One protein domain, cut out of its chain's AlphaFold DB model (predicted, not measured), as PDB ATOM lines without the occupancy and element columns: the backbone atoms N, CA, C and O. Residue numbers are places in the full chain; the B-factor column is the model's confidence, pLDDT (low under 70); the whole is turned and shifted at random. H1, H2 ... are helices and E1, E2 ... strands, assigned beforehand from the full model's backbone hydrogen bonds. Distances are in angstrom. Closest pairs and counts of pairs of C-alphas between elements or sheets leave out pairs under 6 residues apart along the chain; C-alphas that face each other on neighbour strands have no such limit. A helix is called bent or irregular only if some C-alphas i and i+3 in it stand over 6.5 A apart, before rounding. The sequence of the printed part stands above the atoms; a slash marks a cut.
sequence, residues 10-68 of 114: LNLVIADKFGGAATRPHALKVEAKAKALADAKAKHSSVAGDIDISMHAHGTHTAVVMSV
ATOM      1  N   LEU A  10     -29.903 -16.729  46.705       79.31
ATOM      2  CA  LEU A  10     -28.789 -16.183  45.923       79.31
ATOM      3  C   LEU A  10     -28.045 -17.258  45.111       79.31
ATOM      4  O   LEU A  10     -27.703 -17.016  43.958       79.31
ATOM      5  N   ASN A  11     -27.874 -18.457  45.671       74.12
ATOM      6  CA  ASN A  11     -27.211 -19.575  44.994       74.12
ATOM      7  C   ASN A  11     -27.953 -20.023  43.727       74.12
ATOM      8  O   ASN A  11     -27.314 -20.268  42.708       74.12
ATOM      9  N   LEU A  12     -29.289 -20.080  43.766       73.31
ATOM     10  CA  LEU A  12     -30.106 -20.426  42.596       73.31
ATOM     11  C   LEU A  12     -29.996 -19.345  41.520       73.31
ATOM     12  O   LEU A  12     -29.752 -19.658  40.364       73.31
ATOM     13  N   VAL A  13     -30.052 -18.071  41.916       74.06
ATOM     14  CA  VAL A  13     -29.914 -16.938  40.985       74.06
ATOM     15  C   VAL A  13     -28.536 -16.921  40.313       74.06
ATOM     16  O   VAL A  13     -28.421 -16.558  39.144       74.06
ATOM     17  N   ILE A  14     -27.481 -17.302  41.037       75.06
ATOM     18  CA  ILE A  14     -26.128 -17.433  40.482       75.06
ATOM     19  C   ILE A  14     -26.054 -18.632  39.531       75.06
ATOM     20  O   ILE A  14     -25.513 -18.498  38.435       75.06
ATOM     21  N   ALA A  15     -26.620 -19.780  39.907       69.62
ATOM     22  CA  ALA A  15     -26.649 -20.966  39.055       69.62
ATOM     23  C   ALA A  15     -27.427 -20.719  37.752       69.62
ATOM     24  O   ALA A  15     -26.929 -21.062  36.685       69.62
ATOM     25  N   ASP A  16     -28.579 -20.051  37.813       72.00
ATOM     26  CA  ASP A  16     -29.374 -19.679  36.635       72.00
ATOM     27  C   ASP A  16     -28.599 -18.750  35.695       72.00
ATOM     28  O   ASP A  16     -28.658 -18.888  34.476       72.00
ATOM     29  N   LYS A  17     -27.849 -17.792  36.252       73.50
ATOM     30  CA  LYS A  17     -27.118 -16.803  35.450       73.50
ATOM     31  C   LYS A  17     -25.814 -17.327  34.862       73.50
ATOM     32  O   LYS A  17     -25.444 -16.922  33.764       73.50
ATOM     33  N   PHE A  18     -25.091 -18.169  35.597       75.12
ATOM     34  CA  PHE A  18     -23.707 -18.523  35.265       75.12
ATOM     35  C   PHE A  18     -23.477 -20.019  35.082       75.12
ATOM     36  O   PHE A  18     -22.511 -20.405  34.427       75.12
ATOM     37  N   GLY A  19     -24.335 -20.876  35.632       72.69
ATOM     38  CA  GLY A  19     -24.113 -22.317  35.651       72.69
ATOM     39  C   GLY A  19     -24.116 -22.942  34.253       72.69
ATOM     40  O   GLY A  19     -23.261 -23.779  33.961       72.69
ATOM     41  N   GLY A  20     -24.968 -22.470  33.335       73.62
ATOM     42  CA  GLY A  20     -24.938 -22.890  31.928       73.62
ATOM     43  C   GLY A  20     -23.588 -22.591  31.264       73.62
ATOM     44  O   GLY A  20     -22.964 -23.481  30.685       73.62
ATOM     45  N   ALA A  21     -23.078 -21.368  31.429       74.38
ATOM     46  CA  ALA A  21     -21.775 -20.967  30.895       74.38
ATOM     47  C   ALA A  21     -20.610 -21.732  31.546       74.38
ATOM     48  O   ALA A  21     -19.682 -22.140  30.851       74.38
ATOM     49  N   ALA A  22     -20.678 -21.974  32.856       74.19
ATOM     50  CA  ALA A  22     -19.652 -22.702  33.598       74.19
ATOM     51  C   ALA A  22     -19.592 -24.195  33.227       74.19
ATOM     52  O   ALA A  22     -18.515 -24.784  33.175       74.19
ATOM     53  N   THR A  23     -20.739 -24.816  32.943       74.69
ATOM     54  CA  THR A  23     -20.832 -26.251  32.617       74.69
ATOM     55  C   THR A  23     -20.595 -26.554  31.139       74.69
ATOM     56  O   THR A  23     -20.169 -27.661  30.802       74.69
ATOM     57  N   ARG A  24     -20.781 -25.575  30.246       75.12
ATOM     58  CA  ARG A  24     -20.617 -25.733  28.792       75.12
ATOM     59  C   ARG A  24     -19.254 -26.309  28.357       75.12
ATOM     60  O   ARG A  24     -19.262 -27.237  27.551       75.12
ATOM     61  N   PRO A  25     -18.086 -25.859  28.863       78.56
ATOM     62  CA  PRO A  25     -16.795 -26.422  28.453       78.56
ATOM     63  C   PRO A  25     -16.640 -27.903  28.817       78.56
ATOM     64  O   PRO A  25     -15.977 -28.657  28.104       78.56
ATOM     65  N   HIS A  26     -17.246 -28.328  29.927       72.94
ATOM     66  CA  HIS A  26     -17.262 -29.730  30.329       72.94
ATOM     67  C   HIS A  26     -18.222 -30.543  29.465       72.94
ATOM     68  O   HIS A  26     -17.843 -31.621  29.008       72.94
ATOM     69  N   ALA A  27     -19.411 -30.006  29.182       68.75
ATOM     70  CA  ALA A  27     -20.385 -30.644  28.307       68.75
ATOM     71  C   ALA A  27     -19.809 -30.901  26.902       68.75
ATOM     72  O   ALA A  27     -19.891 -32.024  26.422       68.75
ATOM     73  N   LEU A  28     -19.088 -29.937  26.314       76.31
ATOM     74  CA  LEU A  28     -18.398 -30.120  25.026       76.31
ATOM     75  C   LEU A  28     -17.386 -31.280  25.045       76.31
ATOM     76  O   LEU A  28     -17.304 -32.063  24.100       76.31
ATOM     77  N   LYS A  29     -16.612 -31.422  26.130       74.62
ATOM     78  CA  LYS A  29     -15.655 -32.533  26.277       74.62
ATOM     79  C   LYS A  29     -16.364 -33.882  26.393       74.62
ATOM     80  O   LYS A  29     -15.864 -34.876  25.870       74.62
ATOM     81  N   VAL A  30     -17.485 -33.926  27.109       73.12
ATOM     82  CA  VAL A  30     -18.291 -35.141  27.286       73.12
ATOM     83  C   VAL A  30     -18.964 -35.532  25.974       73.12
ATOM     84  O   VAL A  30     -18.878 -36.693  25.594       73.12
ATOM     85  N   GLU A  31     -19.541 -34.573  25.249       73.12
ATOM     86  CA  GLU A  31     -20.154 -34.781  23.935       73.12
ATOM     87  C   GLU A  31     -19.149 -35.379  22.944       73.12
ATOM     88  O   GLU A  31     -19.413 -36.421  22.350       73.12
ATOM     89  N   ALA A  32     -17.958 -34.785  22.827       75.56
ATOM     90  CA  ALA A  32     -16.918 -35.280  21.925       75.56
ATOM     91  C   ALA A  32     -16.466 -36.709  22.277       75.56
ATOM     92  O   ALA A  32     -16.297 -37.547  21.391       75.56
ATOM     93  N   LYS A  33     -16.301 -37.016  23.572       74.88
ATOM     94  CA  LYS A  33     -15.969 -38.376  24.025       74.88
ATOM     95  C   LYS A  33     -17.096 -39.365  23.745       74.88
ATOM     96  O   LYS A  33     -16.818 -40.488  23.333       74.88
ATOM     97  N   ALA A  34     -18.343 -38.964  23.974       73.00
ATOM     98  CA  ALA A  34     -19.508 -39.802  23.737       73.00
ATOM     99  C   ALA A  34     -19.665 -40.117  22.242       73.00
ATOM    100  O   ALA A  34     -19.842 -41.284  21.905       73.00
ATOM    101  N   LYS A  35     -19.478 -39.126  21.358       75.94
ATOM    102  CA  LYS A  35     -19.419 -39.316  19.898       75.94
ATOM    103  C   LYS A  35     -18.338 -40.312  19.496       75.94
ATOM    104  O   LYS A  35     -18.644 -41.318  18.874       75.94
ATOM    105  N   ALA A  36     -17.106 -40.110  19.958       76.31
ATOM    106  CA  ALA A  36     -16.003 -41.016  19.637       76.31
ATOM    107  C   ALA A  36     -16.248 -42.462  20.115       76.31
ATOM    108  O   ALA A  36     -15.902 -43.416  19.419       76.31
ATOM    109  N   LEU A  37     -16.849 -42.643  21.298       77.31
ATOM    110  CA  LEU A  37     -17.214 -43.966  21.811       77.31
ATOM    111  C   LEU A  37     -18.358 -44.601  21.016       77.31
ATOM    112  O   LEU A  37     -18.305 -45.803  20.753       77.31
ATOM    113  N   ALA A  38     -19.371 -43.815  20.648       70.25
ATOM    114  CA  ALA A  38     -20.477 -44.267  19.816       70.25
ATOM    115  C   ALA A  38     -19.967 -44.703  18.439       70.25
ATOM    116  O   ALA A  38     -20.220 -45.836  18.050       70.25
ATOM    117  N   ASP A  39     -19.146 -43.888  17.776       71.19
ATOM    118  CA  ASP A  39     -18.540 -44.211  16.479       71.19
ATOM    119  C   ASP A  39     -17.672 -45.473  16.548       71.19
ATOM    120  O   ASP A  39     -17.741 -46.336  15.674       71.19
ATOM    121  N   ALA A  40     -16.872 -45.625  17.610       72.56
ATOM    122  CA  ALA A  40     -16.028 -46.801  17.794       72.56
ATOM    123  C   ALA A  40     -16.845 -48.085  18.009       72.56
ATOM    124  O   ALA A  40     -16.492 -49.131  17.464       72.56
ATOM    125  N   LYS A  41     -17.931 -48.023  18.792       71.25
ATOM    126  CA  LYS A  41     -18.780 -49.187  19.100       71.25
ATOM    127  C   LYS A  41     -19.785 -49.506  17.995       71.25
ATOM    128  O   LYS A  41     -20.075 -50.675  17.759       71.25
ATOM    129  N   ALA A  42     -20.308 -48.489  17.319       68.88
ATOM    130  CA  ALA A  42     -21.326 -48.618  16.284       68.88
ATOM    131  C   ALA A  42     -20.737 -48.756  14.871       68.88
ATOM    132  O   ALA A  42     -21.501 -48.914  13.930       68.88
ATOM    133  N   LYS A  43     -19.407 -48.773  14.700       59.62
ATOM    134  CA  LYS A  43     -18.702 -48.813  13.400       59.62
ATOM    135  C   LYS A  43     -19.178 -49.889  12.408       59.62
ATOM    136  O   LYS A  43     -18.987 -49.740  11.206       59.62
ATOM    137  N   HIS A  44     -19.778 -50.971  12.904       62.94
ATOM    138  CA  HIS A  44     -20.311 -52.086  12.107       62.94
ATOM    139  C   HIS A  44     -21.841 -52.214  12.175       62.94
ATOM    140  O   HIS A  44     -22.405 -53.192  11.694       62.94
ATOM    141  N   SER A  45     -22.509 -51.253  12.807       65.12
ATOM    142  CA  SER A  45     -23.943 -51.264  13.050       65.12
ATOM    143  C   SER A  45     -24.681 -50.487  11.969       65.12
ATOM    144  O   SER A  45     -24.308 -49.366  11.628       65.12
ATOM    145  N   SER A  46     -25.780 -51.054  11.474       67.44
ATOM    146  CA  SER A  46     -26.667 -50.389  10.515       67.44
ATOM    147  C   SER A  46     -27.357 -49.145  11.080       67.44
ATOM    148  O   SER A  46     -27.839 -48.336  10.299       67.44
ATOM    149  N   VAL A  47     -27.382 -48.981  12.409       62.91
ATOM    150  CA  VAL A  47     -28.020 -47.845  13.106       62.91
ATOM    151  C   VAL A  47     -27.027 -46.768  13.551       62.91
ATOM    152  O   VAL A  47     -27.388 -45.859  14.290       62.91
ATOM    153  N   ALA A  48     -25.757 -46.852  13.143       65.31
ATOM    154  CA  ALA A  48     -24.739 -45.878  13.547       65.31
ATOM    155  C   ALA A  48     -25.083 -44.444  13.110       65.31
ATOM    156  O   ALA A  48     -24.870 -43.507  13.870       65.31
ATOM    157  N   GLY A  49     -25.660 -44.287  11.913       67.94
ATOM    158  CA  GLY A  49     -26.095 -42.989  11.387       67.94
ATOM    159  C   GLY A  49     -27.338 -42.414  12.071       67.94
ATOM    160  O   GLY A  49     -27.653 -41.247  11.858       67.94
ATOM    161  N   ASP A  50     -28.018 -43.207  12.898       68.69
ATOM    162  CA  ASP A  50     -29.253 -42.814  13.576       68.69
ATOM    163  C   ASP A  50     -29.017 -42.316  15.011       68.69
ATOM    164  O   ASP A  50     -29.949 -41.824  15.653       68.69
ATOM    165  N   ILE A  51     -27.790 -42.457  15.529       69.94
ATOM    166  CA  ILE A  51     -27.392 -41.988  16.859       69.94
ATOM    167  C   ILE A  51     -27.017 -40.507  16.758       69.94
ATOM    168  O   ILE A  51     -26.001 -40.154  16.165       69.94
ATOM    169  N   ASP A  52     -27.804 -39.643  17.390       73.38
ATOM    170  CA  ASP A  52     -27.461 -38.236  17.573       73.38
ATOM    171  C   ASP A  52     -26.991 -38.002  19.009       73.38
ATOM    172  O   ASP A  52     -27.608 -38.445  19.973       73.38
ATOM    173  N   ILE A  53     -25.877 -37.301  19.169       71.81
ATOM    174  CA  ILE A  53     -25.378 -36.892  20.481       71.81
ATOM    175  C   ILE A  53     -25.216 -35.389  20.416       71.81
ATOM    176  O   ILE A  53     -24.396 -34.876  19.652       71.81
ATOM    177  N   SER A  54     -25.993 -34.684  21.222       66.75
ATOM    178  CA  SER A  54     -26.071 -33.235  21.161       66.75
ATOM    179  C   SER A  54     -26.113 -32.624  22.555       66.75
ATOM    180  O   SER A  54     -26.522 -33.223  23.553       66.75
ATOM    181  N   MET A  55     -25.576 -31.413  22.639       68.75
ATOM    182  CA  MET A  55     -25.487 -30.652  23.873       68.75
ATOM    183  C   MET A  55     -26.661 -29.674  23.968       68.75
ATOM    184  O   MET A  55     -26.856 -28.841  23.083       68.75
ATOM    185  N   HIS A  56     -27.390 -29.716  25.081       69.12
ATOM    186  CA  HIS A  56     -28.535 -28.852  25.355       69.12
ATOM    187  C   HIS A  56     -28.311 -28.009  26.612       69.12
ATOM    188  O   HIS A  56     -27.855 -28.497  27.647       69.12
ATOM    189  N   ALA A  57     -28.652 -26.722  26.537       65.94
ATOM    190  CA  ALA A  57     -28.661 -25.843  27.701       65.94
ATOM    191  C   ALA A  57     -30.002 -25.970  28.443       65.94
ATOM    192  O   ALA A  57     -31.058 -25.696  27.878       65.94
ATOM    193  N   HIS A  58     -29.950 -26.340  29.720       67.00
ATOM    194  CA  HIS A  58     -31.090 -26.460  30.626       67.00
ATOM    195  C   HIS A  58     -30.945 -25.477  31.786       67.00
ATOM    196  O   HIS A  58     -30.469 -25.839  32.860       67.00
ATOM    197  N   GLY A  59     -31.362 -24.225  31.563       69.56
ATOM    198  CA  GLY A  59     -31.418 -23.168  32.581       69.56
ATOM    199  C   GLY A  59     -30.092 -22.964  33.321       69.56
ATOM    200  O   GLY A  59     -29.229 -22.213  32.876       69.56
ATOM    201  N   THR A  60     -29.932 -23.666  34.440       67.88
ATOM    202  CA  THR A  60     -28.763 -23.637  35.327       67.88
ATOM    203  C   THR A  60     -27.547 -24.407  34.827       67.88
ATOM    204  O   THR A  60     -26.468 -24.248  35.389       67.88
ATOM    205  N   HIS A  61     -27.674 -25.286  33.835       61.31
ATOM    206  CA  HIS A  61     -26.575 -26.158  33.418       61.31
ATOM    207  C   HIS A  61     -26.686 -26.566  31.952       61.31
ATOM    208  O   HIS A  61     -27.683 -26.321  31.282       61.31
ATOM    209  N   THR A  62     -25.631 -27.192  31.449       57.84
ATOM    210  CA  THR A  62     -25.579 -27.768  30.112       57.84
ATOM    211  C   THR A  62     -25.501 -29.285  30.233       57.84
ATOM    212  O   THR A  62     -24.627 -29.798  30.933       57.84
ATOM    213  N   ALA A  63     -26.408 -29.993  29.566       63.84
ATOM    214  CA  ALA A  63     -26.459 -31.447  29.524       63.84
ATOM    215  C   ALA A  63     -26.049 -31.957  28.139       63.84
ATOM    216  O   ALA A  63     -26.209 -31.266  27.134       63.84
ATOM    217  N   VAL A  64     -25.522 -33.175  28.096       62.00
ATOM    218  CA  VAL A  64     -25.307 -33.918  26.852       62.00
ATOM    219  C   VAL A  64     -26.385 -34.985  26.793       62.00
ATOM    220  O   VAL A  64     -26.512 -35.772  27.731       62.00
ATOM    221  N   VAL A  65     -27.157 -34.991  25.714       67.56
ATOM    222  CA  VAL A  65     -28.254 -35.929  25.490       67.56
ATOM    223  C   VAL A  65     -27.869 -36.816  24.316       67.56
ATOM    224  O   VAL A  65     -27.386 -36.338  23.290       67.56
ATOM    225  N   MET A  66     -28.047 -38.121  24.488       68.06
ATOM    226  CA  MET A  66     -27.934 -39.081  23.398       68.06
ATOM    227  C   MET A  66     -29.341 -39.426  22.939       68.06
ATOM    228  O   MET A  66     -30.158 -39.894  23.731       68.06
ATOM    229  N   SER A  67     -29.604 -39.203  21.661       68.50
ATOM    230  CA  SER A  67     -30.837 -39.560  20.996       68.50
ATOM    231  C   SER A  67     -30.613 -40.589  19.888       68.50
ATOM    232  O   SER A  67     -29.505 -40.757  19.387       68.50
ATOM    233  N   VAL A  68     -31.646 -41.369  19.574       67.19
ATOM    234  CA  VAL A  68     -31.587 -42.396  18.528       67.19
ATOM    235  C   VAL A  68     -32.853 -42.273  17.709       67.19
ATOM    236  O   VAL A  68     -33.948 -42.387  18.262       67.19
TER     237      VAL A  68
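Overview. This is residues 10 to 68 of the 114 residues of an uncharacterized protein of Bifidobacterium sp. DSM 109963 (UniProt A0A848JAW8). What is the main shape? A two-strand hairpin, E1 and E2, has the long helix arm H1b running lengthwise over one face, with the other face bare. The shorter arm H1a of the same bent helix, H1, reaches past the hairpin's turn at residues 59 and 60, and the whole is a rod. What is it built of? The printed part has 59 residues, with named elements in the order H1, E1, E2, an antiparallel sheet E1 - E2, and a mixed class. Is it compact? It is loose, with a radius of gyration of the C-alphas of 14.4 A and spans of 50 by 17 by 10 A.

Arrangement. How do the strands pair? E1, residues 51 to 58, and E2, residues 61 to 68, form an antiparallel hairpin at 156 degrees; N 52 and O 67 are 2.8 A apart, within hydrogen-bond range. Where is the helix? H1, residues 10 to 42, was assigned as one helix by its hydrogen bonds but is bent: C-alphas 17 and 20 are 7.4 A apart, and arms H1a, residues 10 to 17, and H1b, residues 20 to 42, stand at a steep tilt of 56 degrees. The closest C-alphas of H1b and E2 are those of Gly 20 and His 61, 3.9 A apart; H1a and E1 are apart. Are the helix backbones complete? In H1a every O i to N i+4 pair is within hydrogen-bond range, in H1b 17 of 19; H1b is irregular, with C-alphas 22 and 25 7.0 A apart, and has a kink of 33 degrees near residue 27.

Along the chain. How long are the strands? E1 measures 21.1 A and E2 22.6 A, ending at C-alpha 68 (-31.587, -42.396, 18.528). And the arms? H1a, 10.6 A, begins at C-alpha 10 (-28.789, -16.183, 45.923); H1b measures 30.3 A.

Size, cuts and confidence. How far does it reach? The two C-alphas farthest apart, of Leu 10 and His 44, are 50.0 A apart. Is anything missing or uncertain? The printed part has no cut and no long link; pLDDT is under 70 at residues 15, 27, 42 to 51 and 54 to 68.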